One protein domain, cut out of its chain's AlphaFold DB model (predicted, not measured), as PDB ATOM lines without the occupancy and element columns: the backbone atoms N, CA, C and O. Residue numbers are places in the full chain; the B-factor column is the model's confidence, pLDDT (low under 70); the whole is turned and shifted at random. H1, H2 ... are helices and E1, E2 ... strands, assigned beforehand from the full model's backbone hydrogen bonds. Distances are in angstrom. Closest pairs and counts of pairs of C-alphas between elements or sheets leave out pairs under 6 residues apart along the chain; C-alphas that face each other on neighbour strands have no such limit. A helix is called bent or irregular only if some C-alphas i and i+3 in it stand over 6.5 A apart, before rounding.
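AT A GLANCE: This is residues 483 to 494 and 505 to 581 of the 686 residues of the protein "Hypothetical protein" of Symbiodinium sp. KB8 (UniProt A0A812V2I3). The domain is a long, thin rod whose spine is the long helix H3, with H1 and H2 packing one after the other along it, both running opposite to it. H2 folds back on the first part of H3 as a helical hairpin, H1 packs on its later part, and beyond that the short irregular H4 leads into the two-stranded hairpin E1 and E2, which makes the other end of the rod. The last residues, 574 to 581, fold back from this hairpin toward the later end of H3. The printed part has 89 residues, with four named helices followed by two named strands in an antiparallel sheet, and its class is mostly helix. It is extended, with a radius of gyration of the C-alphas of 20.3 A and spans of 72 by 21 by 18 A.

IN THESE COORDINATES: H1 is residues 486 to 494, with C-alpha 486 at (34.251, 9.560, -29.861), and is 12.2 A long. H2 is residues 505 to 515, 15.2 A. H3 is residues 520 to 545, 37.2 A from C-alpha 520 at (1.188, 6.988, -14.406) to C-alpha 545 at (30.972, -2.995, -34.376). H4 is residues 552 to 559, 13.3 A, and is irregular: C-alphas 553 and 556 are 7.8 A apart. E1 is residues 562 to 566, 11.7 A, and E2 is residues 569 to 573, 12.2 A, ending with C-alpha 573 at (42.189, 12.423, -45.857).

HOW THE PARTS SIT: H1 touches H3, which takes part with residues 536 to 543 alone; the closest C-alphas, of Ile 494 and Ala 536, are 5.6 A apart, and the two run opposite ways at a shallow tilt of 31 degrees. H2 and H3 form a helical hairpin and touch, H3 with residues 522 to 530 alone; the closest C-alphas, of Ile 505 and Gly 526, are 4.5 A apart, at a shallow tilt of 17 degrees. H1 and H4 are close but not clearly touching, with the closest C-alphas, of Ala 486 and Ala 557, 5.9 A apart. H3 and H4 are apart. E1 and E2 form an antiparallel hairpin at 145 degrees between directions, with N 571 and O 564 at 2.8 A and N 566 and O 569 at 2.9 A, within hydrogen-bond range. In H1, H2 and H3 every O i to N i+4 pair is within hydrogen-bond range; in H4 0 of 4 are, beside 3 of 5 O i to N i+3 pairs.

THE WHOLE: The two C-alphas farthest apart, of Gly 516 and Phe 568, are 71.6 A apart. Residues 495 to 504 are not printed, and C-alphas 494 and 505 are 16.2 A apart across this cut, which lies in the link from H1 to H2. Of the links that are printed whole, H3 to H4 is short and the others are tight. The mean pLDDT of the printed part is 86.1; it is under 70 at residue 518, residues 559 to 563, residues 572 to 577 and residue 581.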
ATOM      1  N   GLY A 483      39.255  16.932 -25.991       90.56
ATOM      2  CA  GLY A 483      39.770  16.261 -27.189       90.56
ATOM      3  C   GLY A 483      39.598  14.741 -27.139       90.56
ATOM      4  O   GLY A 483      40.418  14.001 -27.685       90.56
ATOM      5  N   VAL A 484      38.595  14.254 -26.398       92.69
ATOM      6  CA  VAL A 484      38.404  12.822 -26.161       92.69
ATOM      7  C   VAL A 484      37.847  12.174 -27.434       92.69
ATOM      8  O   VAL A 484      36.804  12.609 -27.917       92.69
ATOM      9  N   PRO A 485      38.473  11.093 -27.940       90.88
ATOM     10  CA  PRO A 485      37.943  10.295 -29.043       90.88
ATOM     11  C   PRO A 485      36.482   9.893 -28.845       90.88
ATOM     12  O   PRO A 485      36.107   9.462 -27.746       90.88
ATOM     13  N   ALA A 486      35.680   9.903 -29.913       92.50
ATOM     14  CA  ALA A 486      34.251   9.560 -29.861       92.50
ATOM     15  C   ALA A 486      33.997   8.196 -29.188       92.50
ATOM     16  O   ALA A 486      33.089   8.039 -28.375       92.50
ATOM     17  N   ARG A 487      34.875   7.212 -29.428       92.75
ATOM     18  CA  ARG A 487      34.799   5.871 -28.824       92.75
ATOM     19  C   ARG A 487      34.986   5.860 -27.303       92.75
ATOM     20  O   ARG A 487      34.422   4.993 -26.623       92.75
ATOM     21  N   LYS A 488      35.817   6.766 -26.776       94.94
ATOM     22  CA  LYS A 488      36.019   6.949 -25.331       94.94
ATOM     23  C   LYS A 488      34.861   7.750 -24.739       94.94
ATOM     24  O   LYS A 488      34.329   7.320 -23.723       94.94
ATOM     25  N   ALA A 489      34.412   8.814 -25.409       95.94
ATOM     26  CA  ALA A 489      33.238   9.585 -24.998       95.94
ATOM     27  C   ALA A 489      31.977   8.703 -24.908       95.94
ATOM     28  O   ALA A 489      31.275   8.736 -23.901       95.94
ATOM     29  N   ALA A 490      31.754   7.812 -25.882       96.38
ATOM     30  CA  ALA A 490      30.678   6.821 -25.842       96.38
ATOM     31  C   ALA A 490      30.779   5.861 -24.652       96.38
ATOM     32  O   ALA A 490      29.764   5.502 -24.066       96.38
ATOM     33  N   MET A 491      31.993   5.443 -24.276       96.94
ATOM     34  CA  MET A 491      32.181   4.604 -23.090       96.94
ATOM     35  C   MET A 491      31.832   5.366 -21.813       96.94
ATOM     36  O   MET A 491      31.148   4.810 -20.964       96.94
ATOM     37  N   VAL A 492      32.270   6.626 -21.693       97.38
ATOM     38  CA  VAL A 492      31.924   7.480 -20.548       97.38
ATOM     39  C   VAL A 492      30.407   7.627 -20.449       97.38
ATOM     40  O   VAL A 492      29.857   7.348 -19.390       97.38
ATOM     41  N   LEU A 493      29.731   7.936 -21.561       97.19
ATOM     42  CA  LEU A 493      28.272   8.036 -21.602       97.19
ATOM     43  C   LEU A 493      27.575   6.734 -21.181       97.19
ATOM     44  O   LEU A 493      26.615   6.779 -20.419       97.19
ATOM     45  N   ILE A 494      28.027   5.566 -21.652       97.56
ATOM     46  CA  ILE A 494      27.450   4.273 -21.241       97.56
ATOM     47  C   ILE A 494      27.657   4.052 -19.735       97.56
ATOM     48  O   ILE A 494      26.720   3.670 -19.036       97.56
ATOM     49  N   ILE A 505      14.700   2.967 -12.703       96.31
ATOM     50  CA  ILE A 505      13.923   1.720 -12.700       96.31
ATOM     51  C   ILE A 505      13.732   1.226 -11.261       96.31
ATOM     52  O   ILE A 505      12.607   0.944 -10.856       96.31
ATOM     53  N   GLY A 506      14.808   1.170 -10.474       96.12
ATOM     54  CA  GLY A 506      14.776   0.733  -9.080       96.12
ATOM     55  C   GLY A 506      13.866   1.604  -8.216       96.12
ATOM     56  O   GLY A 506      13.043   1.074  -7.476       96.12
ATOM     57  N   TYR A 507      13.939   2.927  -8.372       93.88
ATOM     58  CA  TYR A 507      13.063   3.863  -7.669       93.88
ATOM     59  C   TYR A 507      11.595   3.699  -8.093       93.88
ATOM     60  O   TYR A 507      10.716   3.706  -7.238       93.88
ATOM     61  N   THR A 508      11.318   3.448  -9.376       94.25
ATOM     62  CA  THR A 508       9.953   3.153  -9.851       94.25
ATOM     63  C   THR A 508       9.403   1.866  -9.237       94.25
ATOM     64  O   THR A 508       8.256   1.828  -8.798       94.25
ATOM     65  N   VAL A 509      10.220   0.811  -9.180       95.06
ATOM     66  CA  VAL A 509       9.849  -0.470  -8.565       95.06
ATOM     67  C   VAL A 509       9.617  -0.301  -7.064       95.06
ATOM     68  O   VAL A 509       8.623  -0.789  -6.539       95.06
ATOM     69  N   TYR A 510      10.485   0.439  -6.377       94.06
ATOM     70  CA  TYR A 510      10.321   0.758  -4.961       94.06
ATOM     71  C   TYR A 510       9.038   1.557  -4.691       94.06
ATOM     72  O   TYR A 510       8.246   1.170  -3.834       94.06
ATOM     73  N   ALA A 511       8.773   2.607  -5.474       91.38
ATOM     74  CA  ALA A 511       7.550   3.402  -5.369       91.38
ATOM     75  C   ALA A 511       6.290   2.559  -5.626       91.38
ATOM     76  O   ALA A 511       5.277   2.740  -4.951       91.38
ATOM     77  N   LEU A 512       6.367   1.600  -6.556       91.50
ATOM     78  CA  LEU A 512       5.297   0.643  -6.823       91.50
ATOM     79  C   LEU A 512       5.011  -0.263  -5.612       91.50
ATOM     80  O   LEU A 512       3.847  -0.589  -5.375       91.50
ATOM     81  N   PHE A 513       6.037  -0.653  -4.847       94.19
ATOM     82  CA  PHE A 513       5.882  -1.476  -3.642       94.19
ATOM     83  C   PHE A 513       5.354  -0.693  -2.436       94.19
ATOM     84  O   PHE A 513       4.458  -1.186  -1.758       94.19
ATOM     85  N   GLU A 514       5.876   0.505  -2.160       92.56
ATOM     86  CA  GLU A 514       5.450   1.274  -0.980       92.56
ATOM     87  C   GLU A 514       4.100   1.958  -1.164       92.56
ATOM     88  O   GLU A 514       3.259   1.957  -0.267       92.56
ATOM     89  N   ALA A 515       3.891   2.578  -2.322       79.94
ATOM     90  CA  ALA A 515       2.743   3.444  -2.538       79.94
ATOM     91  C   ALA A 515       1.590   2.708  -3.246       79.94
ATOM     92  O   ALA A 515       0.463   3.206  -3.271       79.94
ATOM     93  N   GLY A 516       1.848   1.524  -3.811       79.81
ATOM     94  CA  GLY A 516       1.003   0.911  -4.834       79.81
ATOM     95  C   GLY A 516       1.169   1.620  -6.182       79.81
ATOM     96  O   GLY A 516       2.014   2.501  -6.339       79.81
ATOM     97  N   VAL A 517       0.353   1.271  -7.183       73.12
ATOM     98  CA  VAL A 517       0.326   1.961  -8.491       73.12
ATOM     99  C   VAL A 517      -0.266   3.374  -8.315       73.12
ATOM    100  O   VAL A 517      -1.390   3.651  -8.728       73.12
ATOM    101  N   ARG A 518       0.449   4.287  -7.647       59.50
ATOM    102  CA  ARG A 518       0.027   5.681  -7.443       59.50
ATOM    103  C   ARG A 518       0.470   6.542  -8.617       59.50
ATOM    104  O   ARG A 518       1.363   7.375  -8.517       59.50
ATOM    105  N   GLY A 519      -0.222   6.343  -9.732       70.06
ATOM    106  CA  GLY A 519      -0.190   7.247 -10.874       70.06
ATOM    107  C   GLY A 519       0.796   6.860 -11.973       70.06
ATOM    108  O   GLY A 519       1.824   6.215 -11.765       70.06
ATOM    109  N   LEU A 520       0.455   7.288 -13.182       78.25
ATOM    110  CA  LEU A 520       1.188   6.988 -14.406       78.25
ATOM    111  C   LEU A 520       2.545   7.704 -14.460       78.25
ATOM    112  O   LEU A 520       3.482   7.164 -15.040       78.25
ATOM    113  N   MET A 521       2.707   8.831 -13.758       77.31
ATOM    114  CA  MET A 521       3.989   9.542 -13.647       77.31
ATOM    115  C   MET A 521       5.117   8.683 -13.059       77.31
ATOM    116  O   MET A 521       6.232   8.699 -13.575       77.31
ATOM    117  N   GLY A 522       4.831   7.860 -12.043       82.31
ATOM    118  CA  GLY A 522       5.824   6.917 -11.520       82.31
ATOM    119  C   GLY A 522       6.240   5.895 -12.580       82.31
ATOM    120  O   GLY A 522       7.425   5.650 -12.789       82.31
ATOM    121  N   SER A 523       5.269   5.360 -13.328       86.50
ATOM    122  CA  SER A 523       5.542   4.390 -14.397       86.50
ATOM    123  C   SER A 523       6.316   4.986 -15.580       86.50
ATOM    124  O   SER A 523       7.147   4.301 -16.178       86.50
ATOM    125  N   LEU A 524       6.104   6.272 -15.881       89.06
ATOM    126  CA  LEU A 524       6.814   6.995 -16.934       89.06
ATOM    127  C   LEU A 524       8.314   7.086 -16.670       89.06
ATOM    128  O   LEU A 524       9.116   6.889 -17.578       89.06
ATOM    129  N   MET A 525       8.704   7.365 -15.432       91.50
ATOM    130  CA  MET A 525      10.112   7.437 -15.055       91.50
ATOM    131  C   MET A 525      10.806   6.075 -15.206       91.50
ATOM    132  O   MET A 525      11.914   6.005 -15.741       91.50
ATOM    133  N   GLY A 526      10.137   4.982 -14.832       93.50
ATOM    134  CA  GLY A 526      10.636   3.628 -15.084       93.50
ATOM    135  C   GLY A 526      10.768   3.333 -16.576       93.50
ATOM    136  O   GLY A 526      11.791   2.803 -17.011       93.50
ATOM    137  N   TRP A 527       9.780   3.747 -17.376       92.31
ATOM    138  CA  TRP A 527       9.823   3.632 -18.834       92.31
ATOM    139  C   TRP A 527      11.000   4.402 -19.448       92.31
ATOM    140  O   TRP A 527      11.724   3.845 -20.273       92.31
ATOM    141  N   MET A 528      11.258   5.641 -19.011       93.25
ATOM    142  CA  MET A 528      12.441   6.403 -19.442       93.25
ATOM    143  C   MET A 528      13.744   5.680 -19.102       93.25
ATOM    144  O   MET A 528      14.646   5.623 -19.936       93.25
ATOM    145  N   GLY A 529      13.834   5.088 -17.907       95.38
ATOM    146  CA  GLY A 529      14.986   4.280 -17.514       95.38
ATOM    147  C   GLY A 529      15.195   3.080 -18.445       95.38
ATOM    148  O   GLY A 529      16.312   2.838 -18.903       95.38
ATOM    149  N   VAL A 530      14.124   2.363 -18.802       95.94
ATOM    150  CA  VAL A 530      14.192   1.233 -19.747       95.94
ATOM    151  C   VAL A 530      14.631   1.694 -21.138       95.94
ATOM    152  O   VAL A 530      15.542   1.097 -21.715       95.94
ATOM    153  N   MET A 531      14.039   2.770 -21.655       93.69
ATOM    154  CA  MET A 531      14.392   3.333 -22.962       93.69
ATOM    155  C   MET A 531      15.856   3.777 -23.015       93.69
ATOM    156  O   MET A 531      16.573   3.437 -23.957       93.69
ATOM    157  N   SER A 532      16.337   4.453 -21.971       95.56
ATOM    158  CA  SER A 532      17.750   4.816 -21.847       95.56
ATOM    159  C   SER A 532      18.663   3.589 -21.855       95.56
ATOM    160  O   SER A 532      19.673   3.565 -22.558       95.56
ATOM    161  N   LEU A 533      18.301   2.527 -21.128       96.62
ATOM    162  CA  LEU A 533      19.094   1.299 -21.094       96.62
ATOM    163  C   LEU A 533      19.144   0.611 -22.467       96.62
ATOM    164  O   LEU A 533      20.188   0.080 -22.866       96.62
ATOM    165  N   MET A 534      18.031   0.632 -23.204       95.75
ATOM    166  CA  MET A 534      17.966   0.129 -24.577       95.75
ATOM    167  C   MET A 534      18.903   0.910 -25.502       95.75
ATOM    168  O   MET A 534      19.655   0.290 -26.260       95.75
ATOM    169  N   GLU A 535      18.932   2.238 -25.398       95.19
ATOM    170  CA  GLU A 535      19.829   3.066 -26.207       95.19
ATOM    171  C   GLU A 535      21.297   2.938 -25.782       95.19
ATOM    172  O   GLU A 535      22.178   2.805 -26.631       95.19
ATOM    173  N   ALA A 536      21.593   2.838 -24.485       96.44
ATOM    174  CA  ALA A 536      22.944   2.548 -24.005       96.44
ATOM    175  C   ALA A 536      23.462   1.210 -24.567       96.44
ATOM    176  O   ALA A 536      24.612   1.103 -25.011       96.44
ATOM    177  N   ARG A 537      22.596   0.186 -24.630       97.25
ATOM    178  CA  ARG A 537      22.907  -1.099 -25.276       97.25
ATOM    179  C   ARG A 537      23.125  -0.943 -26.782       97.25
ATOM    180  O   ARG A 537      24.002  -1.615 -27.329       97.25
ATOM    181  N   ASN A 538      22.346  -0.099 -27.454       95.62
ATOM    182  CA  ASN A 538      22.494   0.188 -28.880       95.62
ATOM    183  C   ASN A 538      23.851   0.851 -29.176       95.62
ATOM    184  O   ASN A 538      24.640   0.325 -29.964       95.62
ATOM    185  N   ILE A 539      24.196   1.909 -28.436       95.81
ATOM    186  CA  ILE A 539      25.496   2.590 -28.519       95.81
ATOM    187  C   ILE A 539      26.640   1.607 -28.235       95.81
ATOM    188  O   ILE A 539      27.644   1.601 -28.948       95.81
ATOM    189  N   TYR A 540      26.494   0.714 -27.248       96.75
ATOM    190  CA  TYR A 540      27.494  -0.319 -26.963       96.75
ATOM    191  C   TYR A 540      27.698  -1.289 -28.139       96.75
ATOM    192  O   TYR A 540      28.841  -1.611 -28.481       96.75
ATOM    193  N   LYS A 541      26.611  -1.743 -28.781       96.88
ATOM    194  CA  LYS A 541      26.682  -2.613 -29.968       96.88
ATOM    195  C   LYS A 541      27.392  -1.913 -31.127       96.88
ATOM    196  O   LYS A 541      28.330  -2.490 -31.673       96.88
ATOM    197  N   LEU A 542      27.009  -0.674 -31.443       95.06
ATOM    198  CA  LEU A 542      27.633   0.125 -32.508       95.06
ATOM    199  C   LEU A 542      29.113   0.398 -32.219       95.06
ATOM    200  O   LEU A 542      29.965   0.233 -33.090       95.06
ATOM    201  N   ARG A 543      29.451   0.697 -30.960       94.50
ATOM    202  CA  ARG A 543      30.837   0.838 -30.501       94.50
ATOM    203  C   ARG A 543      31.650  -0.445 -30.693       94.50
ATOM    204  O   ARG A 543      32.816  -0.365 -31.076       94.50
ATOM    205  N   LYS A 544      31.078  -1.621 -30.405       95.00
ATOM    206  CA  LYS A 544      31.745  -2.922 -30.612       95.00
ATOM    207  C   LYS A 544      31.924  -3.230 -32.102       95.00
ATOM    208  O   LYS A 544      32.965  -3.761 -32.475       95.00
ATOM    209  N   ALA A 545      30.944  -2.855 -32.923       94.50
ATOM    210  CA  ALA A 545      30.972  -2.995 -34.376       94.50
ATOM    211  C   ALA A 545      31.853  -1.954 -35.090       94.50
ATOM    212  O   ALA A 545      32.044  -2.073 -36.293       94.50
ATOM    213  N   ARG A 546      32.400  -0.960 -34.366       91.75
ATOM    214  CA  ARG A 546      33.156   0.175 -34.933       91.75
ATOM    215  C   ARG A 546      32.316   0.990 -35.935       91.75
ATOM    216  O   ARG A 546      32.845   1.483 -36.916       91.75
ATOM    217  N   GLN A 547      31.013   1.110 -35.678       93.19
ATOM    218  CA  GLN A 547      30.035   1.849 -36.494       93.19
ATOM    219  C   GLN A 547      29.270   2.883 -35.650       93.19
ATOM    220  O   GLN A 547      28.102   3.182 -35.883       93.19
ATOM    221  N   LEU A 548      29.913   3.410 -34.616       93.00
ATOM    222  CA  LEU A 548      29.421   4.475 -33.759       93.00
ATOM    223  C   LEU A 548      28.973   5.716 -34.548       93.00
ATOM    224  O   LEU A 548      27.969   6.308 -34.172       93.00
ATOM    225  N   HIS A 549      29.627   6.063 -35.660       90.19
ATOM    226  CA  HIS A 549      29.215   7.190 -36.511       90.19
ATOM    227  C   HIS A 549      27.792   7.070 -37.084       90.19
ATOM    228  O   HIS A 549      27.235   8.056 -37.559       90.19
ATOM    229  N   THR A 550      27.220   5.861 -37.117       91.44
ATOM    230  CA  THR A 550      25.838   5.642 -37.581       91.44
ATOM    231  C   THR A 550      24.816   6.097 -36.543       91.44
ATOM    232  O   THR A 550      23.649   6.310 -36.867       91.44
ATOM    233  N   HIS A 551      25.249   6.267 -35.293       93.06
ATOM    234  CA  HIS A 551      24.417   6.798 -34.236       93.06
ATOM    235  C   HIS A 551      24.332   8.330 -34.361       93.06
ATOM    236  O   HIS A 551      25.381   8.976 -34.399       93.06
ATOM    237  N   PRO A 552      23.133   8.946 -34.318       89.75
ATOM    238  CA  PRO A 552      22.972  10.398 -34.486       89.75
ATOM    239  C   PRO A 552      23.832  11.238 -33.528       89.75
ATOM    240  O   PRO A 552      24.377  12.272 -33.901       89.75
ATOM    241  N   LEU A 553      24.013  10.750 -32.293       91.88
ATOM    242  CA  LEU A 553      24.854  11.389 -31.269       91.88
ATOM    243  C   LEU A 553      26.338  11.506 -31.659       91.88
ATOM    244  O   LEU A 553      27.023  12.408 -31.193       91.88
ATOM    245  N   PHE A 554      26.836  10.580 -32.479       93.12
ATOM    246  CA  PHE A 554      28.248  10.468 -32.850       93.12
ATOM    247  C   PHE A 554      28.466  10.647 -34.349       93.12
ATOM    248  O   PHE A 554      29.520  10.288 -34.859       93.12
ATOM    249  N   GLU A 555      27.507  11.225 -35.070       87.44
ATOM    250  CA  GLU A 555      27.634  11.457 -36.511       87.44
ATOM    251  C   GLU A 555      28.882  12.302 -36.848       87.44
ATOM    252  O   GLU A 555      29.559  12.059 -37.845       87.44
ATOM    253  N   VAL A 556      29.275  13.207 -35.942       81.62
ATOM    254  CA  VAL A 556      30.498  14.029 -36.037       81.62
ATOM    255  C   VAL A 556      31.791  13.199 -35.927       81.62
ATOM    256  O   VAL A 556      32.861  13.652 -36.321       81.62
ATOM    257  N   ALA A 557      31.733  11.954 -35.444       76.38
ATOM    258  CA  ALA A 557      32.908  11.083 -35.385       76.38
ATOM    259  C   ALA A 557      33.478  10.775 -36.782       76.38
ATOM    260  O   ALA A 557      34.686  10.591 -36.923       76.38
ATOM    261  N   LYS A 558      32.635  10.782 -37.826       72.25
ATOM    262  CA  LYS A 558      33.045  10.524 -39.215       72.25
ATOM    263  C   LYS A 558      33.979  11.590 -39.778       72.25
ATOM    264  O   LYS A 558      34.842  11.289 -40.601       72.25
ATOM    265  N   SER A 559      33.808  12.841 -39.356       63.28
ATOM    266  CA  SER A 559      34.549  13.963 -39.924       63.28
ATOM    267  C   SER A 559      35.943  14.130 -39.314       63.28
ATOM    268  O   SER A 559      36.716  14.959 -39.802       63.28
ATOM    269  N   TRP A 560      36.317  13.325 -38.306       66.31
ATOM    270  CA  TRP A 560      37.638  13.404 -37.680       66.31
ATOM    271  C   TRP A 560      38.746  13.201 -38.723       66.31
ATOM    272  O   TRP A 560      38.937  12.107 -39.256       66.31
ATOM    273  N   ARG A 561      39.446  14.292 -39.072       63.41
ATOM    274  CA  ARG A 561      40.449  14.285 -40.143       63.41
ATOM    275  C   ARG A 561      41.568  13.340 -39.750       63.41
ATOM    276  O   ARG A 561      42.219  13.545 -38.723       63.41
ATOM    277  N   ARG A 562      41.843  12.357 -40.606       65.81
ATOM    278  CA  ARG A 562      43.059  11.567 -40.482       65.81
ATOM    279  C   ARG A 562      44.172  12.303 -41.209       65.81
ATOM    280  O   ARG A 562      44.114  12.546 -42.413       65.81
ATOM    281  N   THR A 563      45.169  12.696 -40.437       65.62
ATOM    282  CA  THR A 563      46.407  13.265 -40.947       65.62
ATOM    283  C   THR A 563      47.336  12.095 -41.247       65.62
ATOM    284  O   THR A 563      47.979  11.569 -40.342       65.62
ATOM    285  N   GLU A 564      47.340  11.617 -42.490       74.69
ATOM    286  CA  GLU A 564      48.268  10.571 -42.919       74.69
ATOM    287  C   GLU A 564      49.506  11.232 -43.524       74.69
ATOM    288  O   GLU A 564      49.405  12.089 -44.400       74.69
ATOM    289  N   ARG A 565      50.689  10.856 -43.031       79.44
ATOM    290  CA  ARG A 565      51.951  11.260 -43.646       79.44
ATOM    291  C   ARG A 565      52.274  10.235 -44.723       79.44
ATOM    292  O   ARG A 565      52.620   9.103 -44.398       79.44
ATOM    293  N   ASP A 566      52.101  10.608 -45.981       85.12
ATOM    294  CA  ASP A 566      52.570   9.805 -47.101       85.12
ATOM    295  C   ASP A 566      53.983  10.249 -47.514       85.12
ATOM    296  O   ASP A 566      54.552  11.200 -46.969       85.12
ATOM    297  N   ALA A 567      54.585   9.541 -48.472       87.38
ATOM    298  CA  ALA A 567      55.918   9.864 -48.982       87.38
ATOM    299  C   ALA A 567      56.014  11.274 -49.612       87.38
ATOM    300  O   ALA A 567      57.114  11.744 -49.897       87.38
ATOM    301  N   PHE A 568      54.883  11.952 -49.836       84.62
ATOM    302  CA  PHE A 568      54.804  13.278 -50.444       84.62
ATOM    303  C   PHE A 568      54.466  14.385 -49.440       84.62
ATOM    304  O   PHE A 568      54.422  15.552 -49.830       84.62
ATOM    305  N   GLY A 569      54.268  14.052 -48.164       86.56
ATOM    306  CA  GLY A 569      54.005  15.014 -47.106       86.56
ATOM    307  C   GLY A 569      52.840  14.604 -46.219       86.56
ATOM    308  O   GLY A 569      52.499  13.435 -46.077       86.56
ATOM    309  N   VAL A 570      52.258  15.590 -45.549       80.62
ATOM    310  CA  VAL A 570      51.113  15.388 -44.667       80.62
ATOM    311  C   VAL A 570      49.838  15.612 -45.477       80.62
ATOM    312  O   VAL A 570      49.538  16.743 -45.850       80.62
ATOM    313  N   VAL A 571      49.092  14.544 -45.760       76.44
ATOM    314  CA  VAL A 571      47.812  14.611 -46.469       76.44
ATOM    315  C   VAL A 571      46.678  14.413 -45.472       76.44
ATOM    316  O   VAL A 571      46.596  13.410 -44.763       76.44
ATOM    317  N   HIS A 572      45.764  15.377 -45.430       68.81
ATOM    318  CA  HIS A 572      44.519  15.234 -44.687       68.81
ATOM    319  C   HIS A 572      43.516  14.472 -45.551       68.81
ATOM    320  O   HIS A 572      43.008  15.015 -46.531       68.81
ATOM    321  N   ARG A 573      43.233  13.215 -45.201       69.12
ATOM    322  CA  ARG A 573      42.189  12.423 -45.857       69.12
ATOM    323  C   ARG A 573      40.954  12.386 -44.966       69.12
ATOM    324  O   ARG A 573      41.048  12.183 -43.753       69.12
ATOM    325  N   ILE A 574      39.793  12.607 -45.575       67.75
ATOM    326  CA  ILE A 574      38.511  12.327 -44.927       67.75
ATOM    327  C   ILE A 574      38.457  10.814 -44.715       67.75
ATOM    328  O   ILE A 574      38.825  10.051 -45.614       67.75
ATOM    329  N   ASN A 575      38.066  10.377 -43.519       65.06
ATOM    330  CA  ASN A 575      37.947   8.958 -43.239       65.06
ATOM    331  C   ASN A 575      36.776   8.386 -44.056       65.06
ATOM    332  O   ASN A 575      35.617   8.529 -43.685       65.06
ATOM    333  N   HIS A 576      37.090   7.782 -45.201       66.06
ATOM    334  CA  HIS A 576      36.122   7.078 -46.042       66.06
ATOM    335  C   HIS A 576      35.904   5.627 -45.599       66.06
ATOM    336  O   HIS A 576      35.126   4.925 -46.236       66.06
ATOM    337  N   SER A 577      36.600   5.151 -44.560       69.56
ATOM    338  CA  SER A 577      36.376   3.789 -44.082       69.56
ATOM    339  C   SER A 577      35.036   3.692 -43.355       69.56
ATOM    340  O   SER A 577      34.664   4.574 -42.582       69.56
ATOM    341  N   ASP A 578      34.328   2.586 -43.577       74.00
ATOM    342  CA  ASP A 578      33.079   2.259 -42.878       74.00
ATOM    343  C   ASP A 578      33.292   1.934 -41.385       74.00
ATOM    344  O   ASP A 578      32.340   1.591 -40.681       74.00
ATOM    345  N   PHE A 579      34.531   2.030 -40.892       76.19
ATOM    346  CA  PHE A 579      34.923   1.686 -39.534       76.19
ATOM    347  C   PHE A 579      35.501   2.898 -38.791       76.19
ATOM    348  O   PHE A 579      36.356   3.625 -39.292       76.19
ATOM    349  N   ASP A 580      35.092   3.075 -37.537       72.12
ATOM    350  CA  ASP A 580      35.526   4.166 -36.647       72.12
ATOM    351  C   ASP A 580      36.917   3.943 -36.034       72.12
ATOM    352  O   ASP A 580      37.173   4.276 -34.871       72.12
ATOM    353  N   ASP A 581      37.823   3.318 -36.782       58.50
ATOM    354  CA  ASP A 581      39.126   2.916 -36.274       58.50
ATOM    355  C   ASP A 581      40.079   4.102 -36.142       58.50
ATOM    356  O   ASP A 581      40.904   4.402 -37.004       58.50
TER     357      ASP A 581